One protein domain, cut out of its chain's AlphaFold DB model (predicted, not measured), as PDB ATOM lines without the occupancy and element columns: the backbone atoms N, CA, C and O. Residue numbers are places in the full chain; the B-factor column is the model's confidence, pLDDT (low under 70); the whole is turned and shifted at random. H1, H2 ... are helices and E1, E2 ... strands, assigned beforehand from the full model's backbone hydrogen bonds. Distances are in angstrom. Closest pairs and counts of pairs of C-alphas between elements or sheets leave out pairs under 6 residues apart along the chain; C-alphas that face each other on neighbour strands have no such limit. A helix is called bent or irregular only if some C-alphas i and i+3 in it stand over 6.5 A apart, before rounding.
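This is residues 2 to 64 of the 298 residues of the protein "TSPc domain-containing protein" of Runella sp (UniProt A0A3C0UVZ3). The model is two separate parts: a small helical lobe, in which the short helix H1 packs on the second arm of a sharply bent helix H2, and a two-stranded hairpin of E1 and E2 set off from it. The two arms of H2 form a corner, and one stretch of chain, residues 36 to 40, joins the lobe to the hairpin. The printed part has 63 residues with two named helices and two named strands, in the order H1, H2, E1, E2; the sheet's order is E1 - E2, antiparallel, and the class is mixed, helices and strands. The whole is loose, with a radius of gyration of the C-alphas of 14.2 A and spans of 38 by 31 by 20 A.

H1 is residues 2 to 6, 6.2 A from first to last C-alpha, and begins at C-alpha 2 (173.049, 138.040, 108.024). H2 is residues 17 to 35, assigned as one helix by its hydrogen bonds but bent: C-alphas 25 and 28 are 7.5 A apart. Its arm H2a is residues 17 to 25, 12.1 A long, and its arm H2b is residues 28 to 35, 10.2 A long, ending at C-alpha 35 (162.807, 134.485, 107.560). E1 is residues 41 to 47, 19.2 A long. E2 is residues 53 to 59, 19.5 A long, and ends at C-alpha 59 (168.719, 119.086, 117.303).

H1 touches H2b, the closest C-alphas being those of Leu 5 and Leu 31, 6.5 A apart. H1 and H2a are close but not clearly touching, with the C-alphas of Phe 6 and Lys 19 closest at 6.4 A. H2a and H2b are also close but not clearly touching, with the C-alphas of Thr 22 and Phe 28 closest at 7.9 A; their lines are about perpendicular, at 82 degrees. In H1, H2a and H2b every O i to N i+4 pair is within hydrogen-bond range. E1 and E2 form a hairpin, antiparallel at 155 degrees between their directions. The C-alphas of Lys 45 and Thr 55 face each other at 4.3 A. N 42 and O 58 are within hydrogen-bond range at 2.8 A, as are N 54 and O 46 at 2.9 A. H1 and H2a are apart from both strands, and H2b is apart from E2.

The two C-alphas farthest apart are those of Gly 13 and Ala 59, at 38.5 A. The printed part, residues 2 to 64, has no cut. The links H2 to E1 and E1 to E2 are tight, the link H1 to H2 is short, and no link is long. The mean pLDDT of the printed part is 90.6, and no printed residue is under 70.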
ATOM      1  N   THR A   2     173.067 136.693 107.397       89.06
ATOM      2  CA  THR A   2     173.049 138.040 108.024       89.06
ATOM      3  C   THR A   2     172.523 139.157 107.114       89.06
ATOM      4  O   THR A   2     171.650 139.909 107.528       89.06
ATOM      5  N   GLN A   3     172.980 139.220 105.857       90.75
ATOM      6  CA  GLN A   3     172.479 140.194 104.873       90.75
ATOM      7  C   GLN A   3     170.967 140.063 104.623       90.75
ATOM      8  O   GLN A   3     170.280 141.065 104.483       90.75
ATOM      9  N   GLN A   4     170.444 138.835 104.624       92.81
ATOM     10  CA  GLN A   4     169.012 138.575 104.482       92.81
ATOM     11  C   GLN A   4     168.244 139.034 105.726       92.81
ATOM     12  O   GLN A   4     167.199 139.642 105.599       92.81
ATOM     13  N   LEU A   5     168.766 138.818 106.937       94.19
ATOM     14  CA  LEU A   5     168.104 139.311 108.153       94.19
ATOM     15  C   LEU A   5     168.121 140.848 108.233       94.19
ATOM     16  O   LEU A   5     167.173 141.457 108.724       94.19
ATOM     17  N   PHE A   6     169.162 141.497 107.706       94.44
ATOM     18  CA  PHE A   6     169.265 142.959 107.671       94.44
ATOM     19  C   PHE A   6     168.187 143.647 106.833       94.44
ATOM     20  O   PHE A   6     167.913 144.823 107.092       94.44
ATOM     21  N   THR A   7     167.564 142.964 105.868       93.81
ATOM     22  CA  THR A   7     166.464 143.549 105.081       93.81
ATOM     23  C   THR A   7     165.192 143.737 105.907       93.81
ATOM     24  O   THR A   7     164.336 144.522 105.518       93.81
ATOM     25  N   TYR A   8     165.085 143.066 107.058       93.88
ATOM     26  CA  TYR A   8     163.946 143.160 107.979       93.88
ATOM     27  C   TYR A   8     164.215 144.073 109.181       93.88
ATOM     28  O   TYR A   8     163.334 144.270 110.015       93.88
ATOM     29  N   LEU A   9     165.424 144.635 109.286       93.81
ATOM     30  CA  LEU A   9     165.795 145.552 110.358       93.81
ATOM     31  C   LEU A   9     165.888 146.991 109.842       93.81
ATOM     32  O   LEU A   9     166.661 147.246 108.908       93.81
ATOM     33  N   PRO A  10     165.164 147.943 110.460       92.50
ATOM     34  CA  PRO A  10     165.285 149.352 110.123       92.50
ATOM     35  C   PRO A  10     166.605 149.938 110.642       92.50
ATOM     36  O   PRO A  10     167.188 149.462 111.620       92.50
ATOM     37  N   SER A  11     167.069 150.993 109.981       94.38
ATOM     38  CA  SER A  11     168.214 151.813 110.384       94.38
ATOM     39  C   SER A  11     168.121 153.180 109.719       94.38
ATOM     40  O   SER A  11     167.565 153.289 108.625       94.38
ATOM     41  N   ASP A  12     168.726 154.197 110.328       95.12
ATOM     42  CA  ASP A  12     168.909 155.488 109.670       95.12
ATOM     43  C   ASP A  12     169.916 155.340 108.517       95.12
ATOM     44  O   ASP A  12     170.984 154.747 108.686       95.12
ATOM     45  N   GLY A  13     169.575 155.871 107.340       94.44
ATOM     46  CA  GLY A  13     170.445 155.871 106.160       94.44
ATOM     47  C   GLY A  13     171.048 154.496 105.842       94.44
ATOM     48  O   GLY A  13     170.342 153.487 105.800       94.44
ATOM     49  N   SER A  14     172.366 154.448 105.628       95.81
ATOM     50  CA  SER A  14     173.107 153.208 105.345       95.81
ATOM     51  C   SER A  14     173.835 152.623 106.570       95.81
ATOM     52  O   SER A  14     174.775 151.834 106.433       95.81
ATOM     53  N   ILE A  15     173.399 152.974 107.786       97.31
ATOM     54  CA  ILE A  15     174.013 152.513 109.039       97.31
ATOM     55  C   ILE A  15     173.757 151.014 109.250       97.31
ATOM     56  O   ILE A  15     172.620 150.548 109.320       97.31
ATOM     57  N   THR A  16     174.830 150.239 109.423       96.38
ATOM     58  CA  THR A  16     174.746 148.782 109.659       96.38
ATOM     59  C   THR A  16     175.066 148.378 111.094       96.38
ATOM     60  O   THR A  16     174.604 147.326 111.535       96.38
ATOM     61  N   THR A  17     175.778 149.210 111.860       96.88
ATOM     62  CA  THR A  17     176.131 148.924 113.263       96.88
ATOM     63  C   THR A  17     174.885 148.723 114.123       96.88
ATOM     64  O   THR A  17     174.797 147.732 114.844       96.88
ATOM     65  N   LYS A  18     173.852 149.561 113.956       96.56
ATOM     66  CA  LYS A  18     172.546 149.373 114.610       96.56
ATOM     67  C   LYS A  18     171.922 148.013 114.318       96.56
ATOM     68  O   LYS A  18     171.390 147.380 115.230       96.56
ATOM     69  N   LYS A  19     171.991 147.543 113.070       96.75
ATOM     70  CA  LYS A  19     171.425 146.244 112.679       96.75
ATOM     71  C   LYS A  19     172.192 145.091 113.320       96.75
ATOM     72  O   LYS A  19     171.561 144.167 113.823       96.75
ATOM     73  N   ILE A  20     173.525 145.175 113.361       95.12
ATOM     74  CA  ILE A  20     174.389 144.188 114.036       95.12
ATOM     75  C   ILE A  20     174.012 144.087 115.516       95.12
ATOM     76  O   ILE A  20     173.678 143.006 115.997       95.12
ATOM     77  N   HIS A  21     173.998 145.224 116.215       94.56
ATOM     78  CA  HIS A  21     173.648 145.287 117.634       94.56
ATOM     79  C   HIS A  21     172.217 144.807 117.901       94.56
ATOM     80  O   HIS A  21     171.988 144.074 118.855       94.56
ATOM     81  N   THR A  22     171.259 145.148 117.037       93.50
ATOM     82  CA  THR A  22     169.865 144.697 117.177       93.50
ATOM     83  C   THR A  22     169.724 143.186 116.973       93.50
ATOM     84  O   THR A  22     169.021 142.542 117.749       93.50
ATOM     85  N   LEU A  23     170.417 142.592 115.989       93.25
ATOM     86  CA  LEU A  23     170.450 141.131 115.826       93.25
ATOM     87  C   LEU A  23     171.010 140.442 117.069       93.25
ATOM     88  O   LEU A  23     170.388 139.504 117.566       93.25
ATOM     89  N   ASN A  24     172.148 140.924 117.572       88.75
ATOM     90  CA  ASN A  24     172.802 140.353 118.747       88.75
ATOM     91  C   ASN A  24     171.967 140.541 120.023       88.75
ATOM     92  O   ASN A  24     172.018 139.702 120.916       88.75
ATOM     93  N   ASN A  25     171.154 141.597 120.092       85.44
ATOM     94  CA  ASN A  25     170.281 141.890 121.223       85.44
ATOM     95  C   ASN A  25     168.860 141.328 121.024       85.44
ATOM     96  O   ASN A  25     167.864 142.050 121.045       85.44
ATOM     97  N   GLY A  26     168.780 140.018 120.778       83.88
ATOM     98  CA  GLY A  26     167.529 139.253 120.788       83.88
ATOM     99  C   GLY A  26     166.760 139.186 119.466       83.88
ATOM    100  O   GLY A  26     165.967 138.259 119.287       83.88
ATOM    101  N   ALA A  27     167.005 140.076 118.496       91.38
ATOM    102  CA  ALA A  27     166.265 140.021 117.230       91.38
ATOM    103  C   ALA A  27     166.651 138.815 116.359       91.38
ATOM    104  O   ALA A  27     165.845 138.393 115.531       91.38
ATOM    105  N   PHE A  28     167.846 138.235 116.541       91.12
ATOM    106  CA  PHE A  28     168.291 137.088 115.750       91.12
ATOM    107  C   PHE A  28     167.334 135.897 115.855       91.12
ATOM    108  O   PHE A  28     166.865 135.425 114.826       91.12
ATOM    109  N   ALA A  29     166.999 135.441 117.066       85.94
ATOM    110  CA  ALA A  29     166.146 134.263 117.250       85.94
ATOM    111  C   ALA A  29     164.751 134.464 116.632       85.94
ATOM    112  O   ALA A  29     164.219 133.574 115.968       85.94
ATOM    113  N   PHE A  30     164.186 135.663 116.805       87.12
ATOM    114  CA  PHE A  30     162.907 136.033 116.215       87.12
ATOM    115  C   PHE A  30     162.974 136.049 114.682       87.12
ATOM    116  O   PHE A  30     162.211 135.344 114.024       87.12
ATOM    117  N   LEU A  31     163.905 136.807 114.097       92.12
ATOM    118  CA  LEU A  31     163.996 136.952 112.644       92.12
ATOM    119  C   LEU A  31     164.427 135.662 111.953       92.12
ATOM    120  O   LEU A  31     163.934 135.373 110.870       92.12
ATOM    121  N   TYR A  32     165.301 134.866 112.569       88.75
ATOM    122  CA  TYR A  32     165.703 133.571 112.030       88.75
ATOM    123  C   TYR A  32     164.481 132.672 111.818       88.75
ATOM    124  O   TYR A  32     164.248 132.207 110.703       88.75
ATOM    125  N   ARG A  33     163.638 132.523 112.849       87.00
ATOM    126  CA  ARG A  33     162.413 131.714 112.779       87.00
ATOM    127  C   ARG A  33     161.451 132.176 111.684       87.00
ATOM    128  O   ARG A  33     160.824 131.344 111.040       87.00
ATOM    129  N   TRP A  34     161.317 133.485 111.487       88.12
ATOM    130  CA  TRP A  34     160.382 134.050 110.510       88.12
ATOM    131  C   TRP A  34     160.902 134.047 109.072       88.12
ATOM    132  O   TRP A  34     160.117 133.897 108.141       88.12
ATOM    133  N   VAL A  35     162.204 134.253 108.883       90.44
ATOM    134  CA  VAL A  35     162.807 134.485 107.560       90.44
ATOM    135  C   VAL A  35     163.434 133.219 106.988       90.44
ATOM    136  O   VAL A  35     163.378 133.000 105.780       90.44
ATOM    137  N   VAL A  36     164.069 132.413 107.839       86.44
ATOM    138  CA  VAL A  36     164.736 131.165 107.442       86.44
ATOM    139  C   VAL A  36     163.805 129.976 107.662       86.44
ATOM    140  O   VAL A  36     163.748 129.088 106.820       86.44
ATOM    141  N   GLY A  37     163.040 129.999 108.754       84.12
ATOM    142  CA  GLY A  37     162.135 128.925 109.150       84.12
ATOM    143  C   GLY A  37     162.630 128.171 110.383       84.12
ATOM    144  O   GLY A  37     163.634 128.529 111.001       84.12
ATOM    145  N   ASN A  38     161.890 127.125 110.745       80.06
ATOM    146  CA  ASN A  38     162.252 126.207 111.819       80.06
ATOM    147  C   ASN A  38     162.412 124.803 111.255       80.06
ATOM    148  O   ASN A  38     161.483 124.294 110.634       80.06
ATOM    149  N   ASP A  39     163.523 124.166 111.601       85.31
ATOM    150  CA  ASP A  39     163.757 122.748 111.367       85.31
ATOM    151  C   ASP A  39     163.931 122.027 112.703       85.31
ATOM    152  O   ASP A  39     164.261 122.638 113.722       85.31
ATOM    153  N   SER A  40     163.712 120.712 112.714       88.88
ATOM    154  CA  SER A  40     164.033 119.866 113.870       88.88
ATOM    155  C   SER A  40     165.539 119.615 114.012       88.88
ATOM    156  O   SER A  40     165.992 119.220 115.087       88.88
ATOM    157  N   LEU A  41     166.313 119.861 112.950       91.19
ATOM    158  CA  LEU A  41     167.759 119.668 112.874       91.19
ATOM    159  C   LEU A  41     168.407 120.847 112.145       91.19
ATOM    160  O   LEU A  41     167.966 121.236 111.068       91.19
ATOM    161  N   PHE A  42     169.506 121.360 112.688       88.62
ATOM    162  CA  PHE A  42     170.275 122.448 112.090       88.62
ATOM    163  C   PHE A  42     171.695 121.994 111.769       88.62
ATOM    164  O   PHE A  42     172.401 121.486 112.638       88.62
ATOM    165  N   SER A  43     172.142 122.218 110.532       90.06
ATOM    166  CA  SER A  43     173.548 122.044 110.151       90.06
ATOM    167  C   SER A  43     174.335 123.310 110.485       90.06
ATOM    168  O   SER A  43     174.260 124.307 109.762       90.06
ATOM    169  N   VAL A  44     175.120 123.273 111.559       90.31
ATOM    170  CA  VAL A  44     175.887 124.419 112.053       90.31
ATOM    171  C   VAL A  44     177.354 124.264 111.682       90.31
ATOM    172  O   VAL A  44     178.050 123.375 112.168       90.31
ATOM    173  N   LYS A  45     177.837 125.172 110.831       93.25
ATOM    174  CA  LYS A  45     179.258 125.308 110.502       93.25
ATOM    175  C   LYS A  45     179.883 126.374 111.395       93.25
ATOM    176  O   LYS A  45     179.489 127.537 111.324       93.25
ATOM    177  N   TYR A  46     180.866 125.995 112.205       89.69
ATOM    178  CA  TYR A  46     181.507 126.880 113.176       89.69
ATOM    179  C   TYR A  46     183.033 126.735 113.162       89.69
ATOM    180  O   TYR A  46     183.588 125.791 112.597       89.69
ATOM    181  N   LYS A  47     183.725 127.711 113.754       89.81
ATOM    182  CA  LYS A  47     185.181 127.708 113.937       89.81
ATOM    183  C   LYS A  47     185.478 127.449 115.411       89.81
ATOM    184  O   LYS A  47     184.985 128.192 116.254       89.81
ATOM    185  N   ASP A  48     186.235 126.399 115.718       85.69
ATOM    186  CA  ASP A  48     186.585 126.058 117.102       85.69
ATOM    187  C   ASP A  48     187.696 126.968 117.667       85.69
ATOM    188  O   ASP A  48     188.273 127.795 116.954       85.69
ATOM    189  N   GLY A  49     188.017 126.818 118.958       80.06
ATOM    190  CA  GLY A  49     189.048 127.620 119.634       80.06
ATOM    191  C   GLY A  49     190.471 127.453 119.078       80.06
ATOM    192  O   GLY A  49     191.332 128.280 119.355       80.06
ATOM    193  N   GLN A  50     190.719 126.421 118.264       87.88
ATOM    194  CA  GLN A  50     191.987 126.189 117.556       87.88
ATOM    195  C   GLN A  50     191.940 126.717 116.114       87.88
ATOM    196  O   GLN A  50     192.906 126.615 115.361       87.88
ATOM    197  N   GLY A  51     190.806 127.286 115.715       86.44
ATOM    198  CA  GLY A  51     190.582 127.858 114.406       86.44
ATOM    199  C   GLY A  51     190.189 126.861 113.319       86.44
ATOM    200  O   GLY A  51     190.103 127.259 112.155       86.44
ATOM    201  N   ARG A  52     189.913 125.602 113.671       93.44
ATOM    202  CA  ARG A  52     189.460 124.585 112.720       93.44
ATOM    203  C   ARG A  52     187.984 124.785 112.423       93.44
ATOM    204  O   ARG A  52     187.196 125.094 113.313       93.44
ATOM    205  N   ILE A  53     187.611 124.590 111.166       95.44
ATOM    206  CA  ILE A  53     186.217 124.653 110.740       95.44
ATOM    207  C   ILE A  53     185.593 123.276 110.948       95.44
ATOM    208  O   ILE A  53     186.077 122.292 110.393       95.44
ATOM    209  N   LYS A  54     184.514 123.223 111.725       95.94
ATOM    210  CA  LYS A  54     183.707 122.024 111.957       95.94
ATOM    211  C   LYS A  54     182.281 122.259 111.480       95.94
ATOM    212  O   LYS A  54     181.813 123.397 111.443       95.94
ATOM    213  N   THR A  55     181.607 121.174 111.128       96.94
ATOM    214  CA  THR A  55     180.175 121.168 110.837       96.94
ATOM    215  C   THR A  55     179.536 120.093 111.690       96.94
ATOM    216  O   THR A  55     179.985 118.950 111.660       96.94
ATOM    217  N   GLU A  56     178.503 120.456 112.437       95.88
ATOM    218  CA  GLU A  56     177.747 119.532 113.277       95.88
ATOM    219  C   GLU A  56     176.253 119.695 113.029       95.88
ATOM    220  O   GLU A  56     175.781 120.772 112.656       95.88
ATOM    221  N   THR A  57     175.510 118.612 113.230       95.12
ATOM    222  CA  THR A  57     174.050 118.626 113.190       95.12
ATOM    223  C   THR A  57     173.528 118.724 114.613       95.12
ATOM    224  O   THR A  57     173.811 117.861 115.440       95.12
ATOM    225  N   ILE A  58     172.764 119.774 114.894       91.69
ATOM    226  CA  ILE A  58     172.246 120.081 116.226       91.69
ATOM    227  C   ILE A  58     170.726 119.946 116.201       91.69
ATOM    228  O   ILE A  58     170.070 120.511 115.325       91.69
ATOM    229  N   ALA A  59     170.164 119.199 117.151       91.69
ATOM    230  CA  ALA A  59     168.719 119.086 117.303       91.69
ATOM    231  C   ALA A  59     168.117 120.377 117.870       91.69
ATOM    232  O   ALA A  59     168.675 120.999 118.775       91.69
ATOM    233  N   ALA A  60     166.960 120.769 117.343       88.25
ATOM    234  CA  ALA A  60     166.188 121.871 117.889       88.25
ATOM    235  C   ALA A  60     165.611 121.489 119.256       88.25
ATOM    236  O   ALA A  60     165.071 120.394 119.419       88.25
ATOM    237  N   ILE A  61     165.649 122.422 120.206       86.44
ATOM    238  CA  ILE A  61     164.935 122.298 121.478       86.44
ATOM    239  C   ILE A  61     163.854 123.383 121.591       86.44
ATOM    240  O   ILE A  61     164.047 124.506 121.112       86.44
ATOM    241  N   PRO A  62     162.700 123.079 122.205       83.12
ATOM    242  CA  PRO A  62     161.699 124.071 122.573       83.12
ATOM    243  C   PRO A  62     162.277 125.211 123.421       83.12
ATOM    244  O   PRO A  62     163.132 124.998 124.275       83.12
ATOM    245  N   ALA A  63     161.752 126.428 123.248       78.38
ATOM    246  CA  ALA A  63     162.231 127.606 123.977       78.38
ATOM    247  C   ALA A  63     162.124 127.467 125.509       78.38
ATOM    248  O   ALA A  63     162.965 127.991 126.228       78.38
ATOM    249  N   ASN A  64     161.127 126.730 126.012       82.31
ATOM    250  CA  ASN A  64     160.969 126.435 127.440       82.31
ATOM    251  C   ASN A  64     161.984 125.410 127.982       82.31
ATOM    252  O   ASN A  64     162.019 125.196 129.188       82.31
TER     253      ASN A  64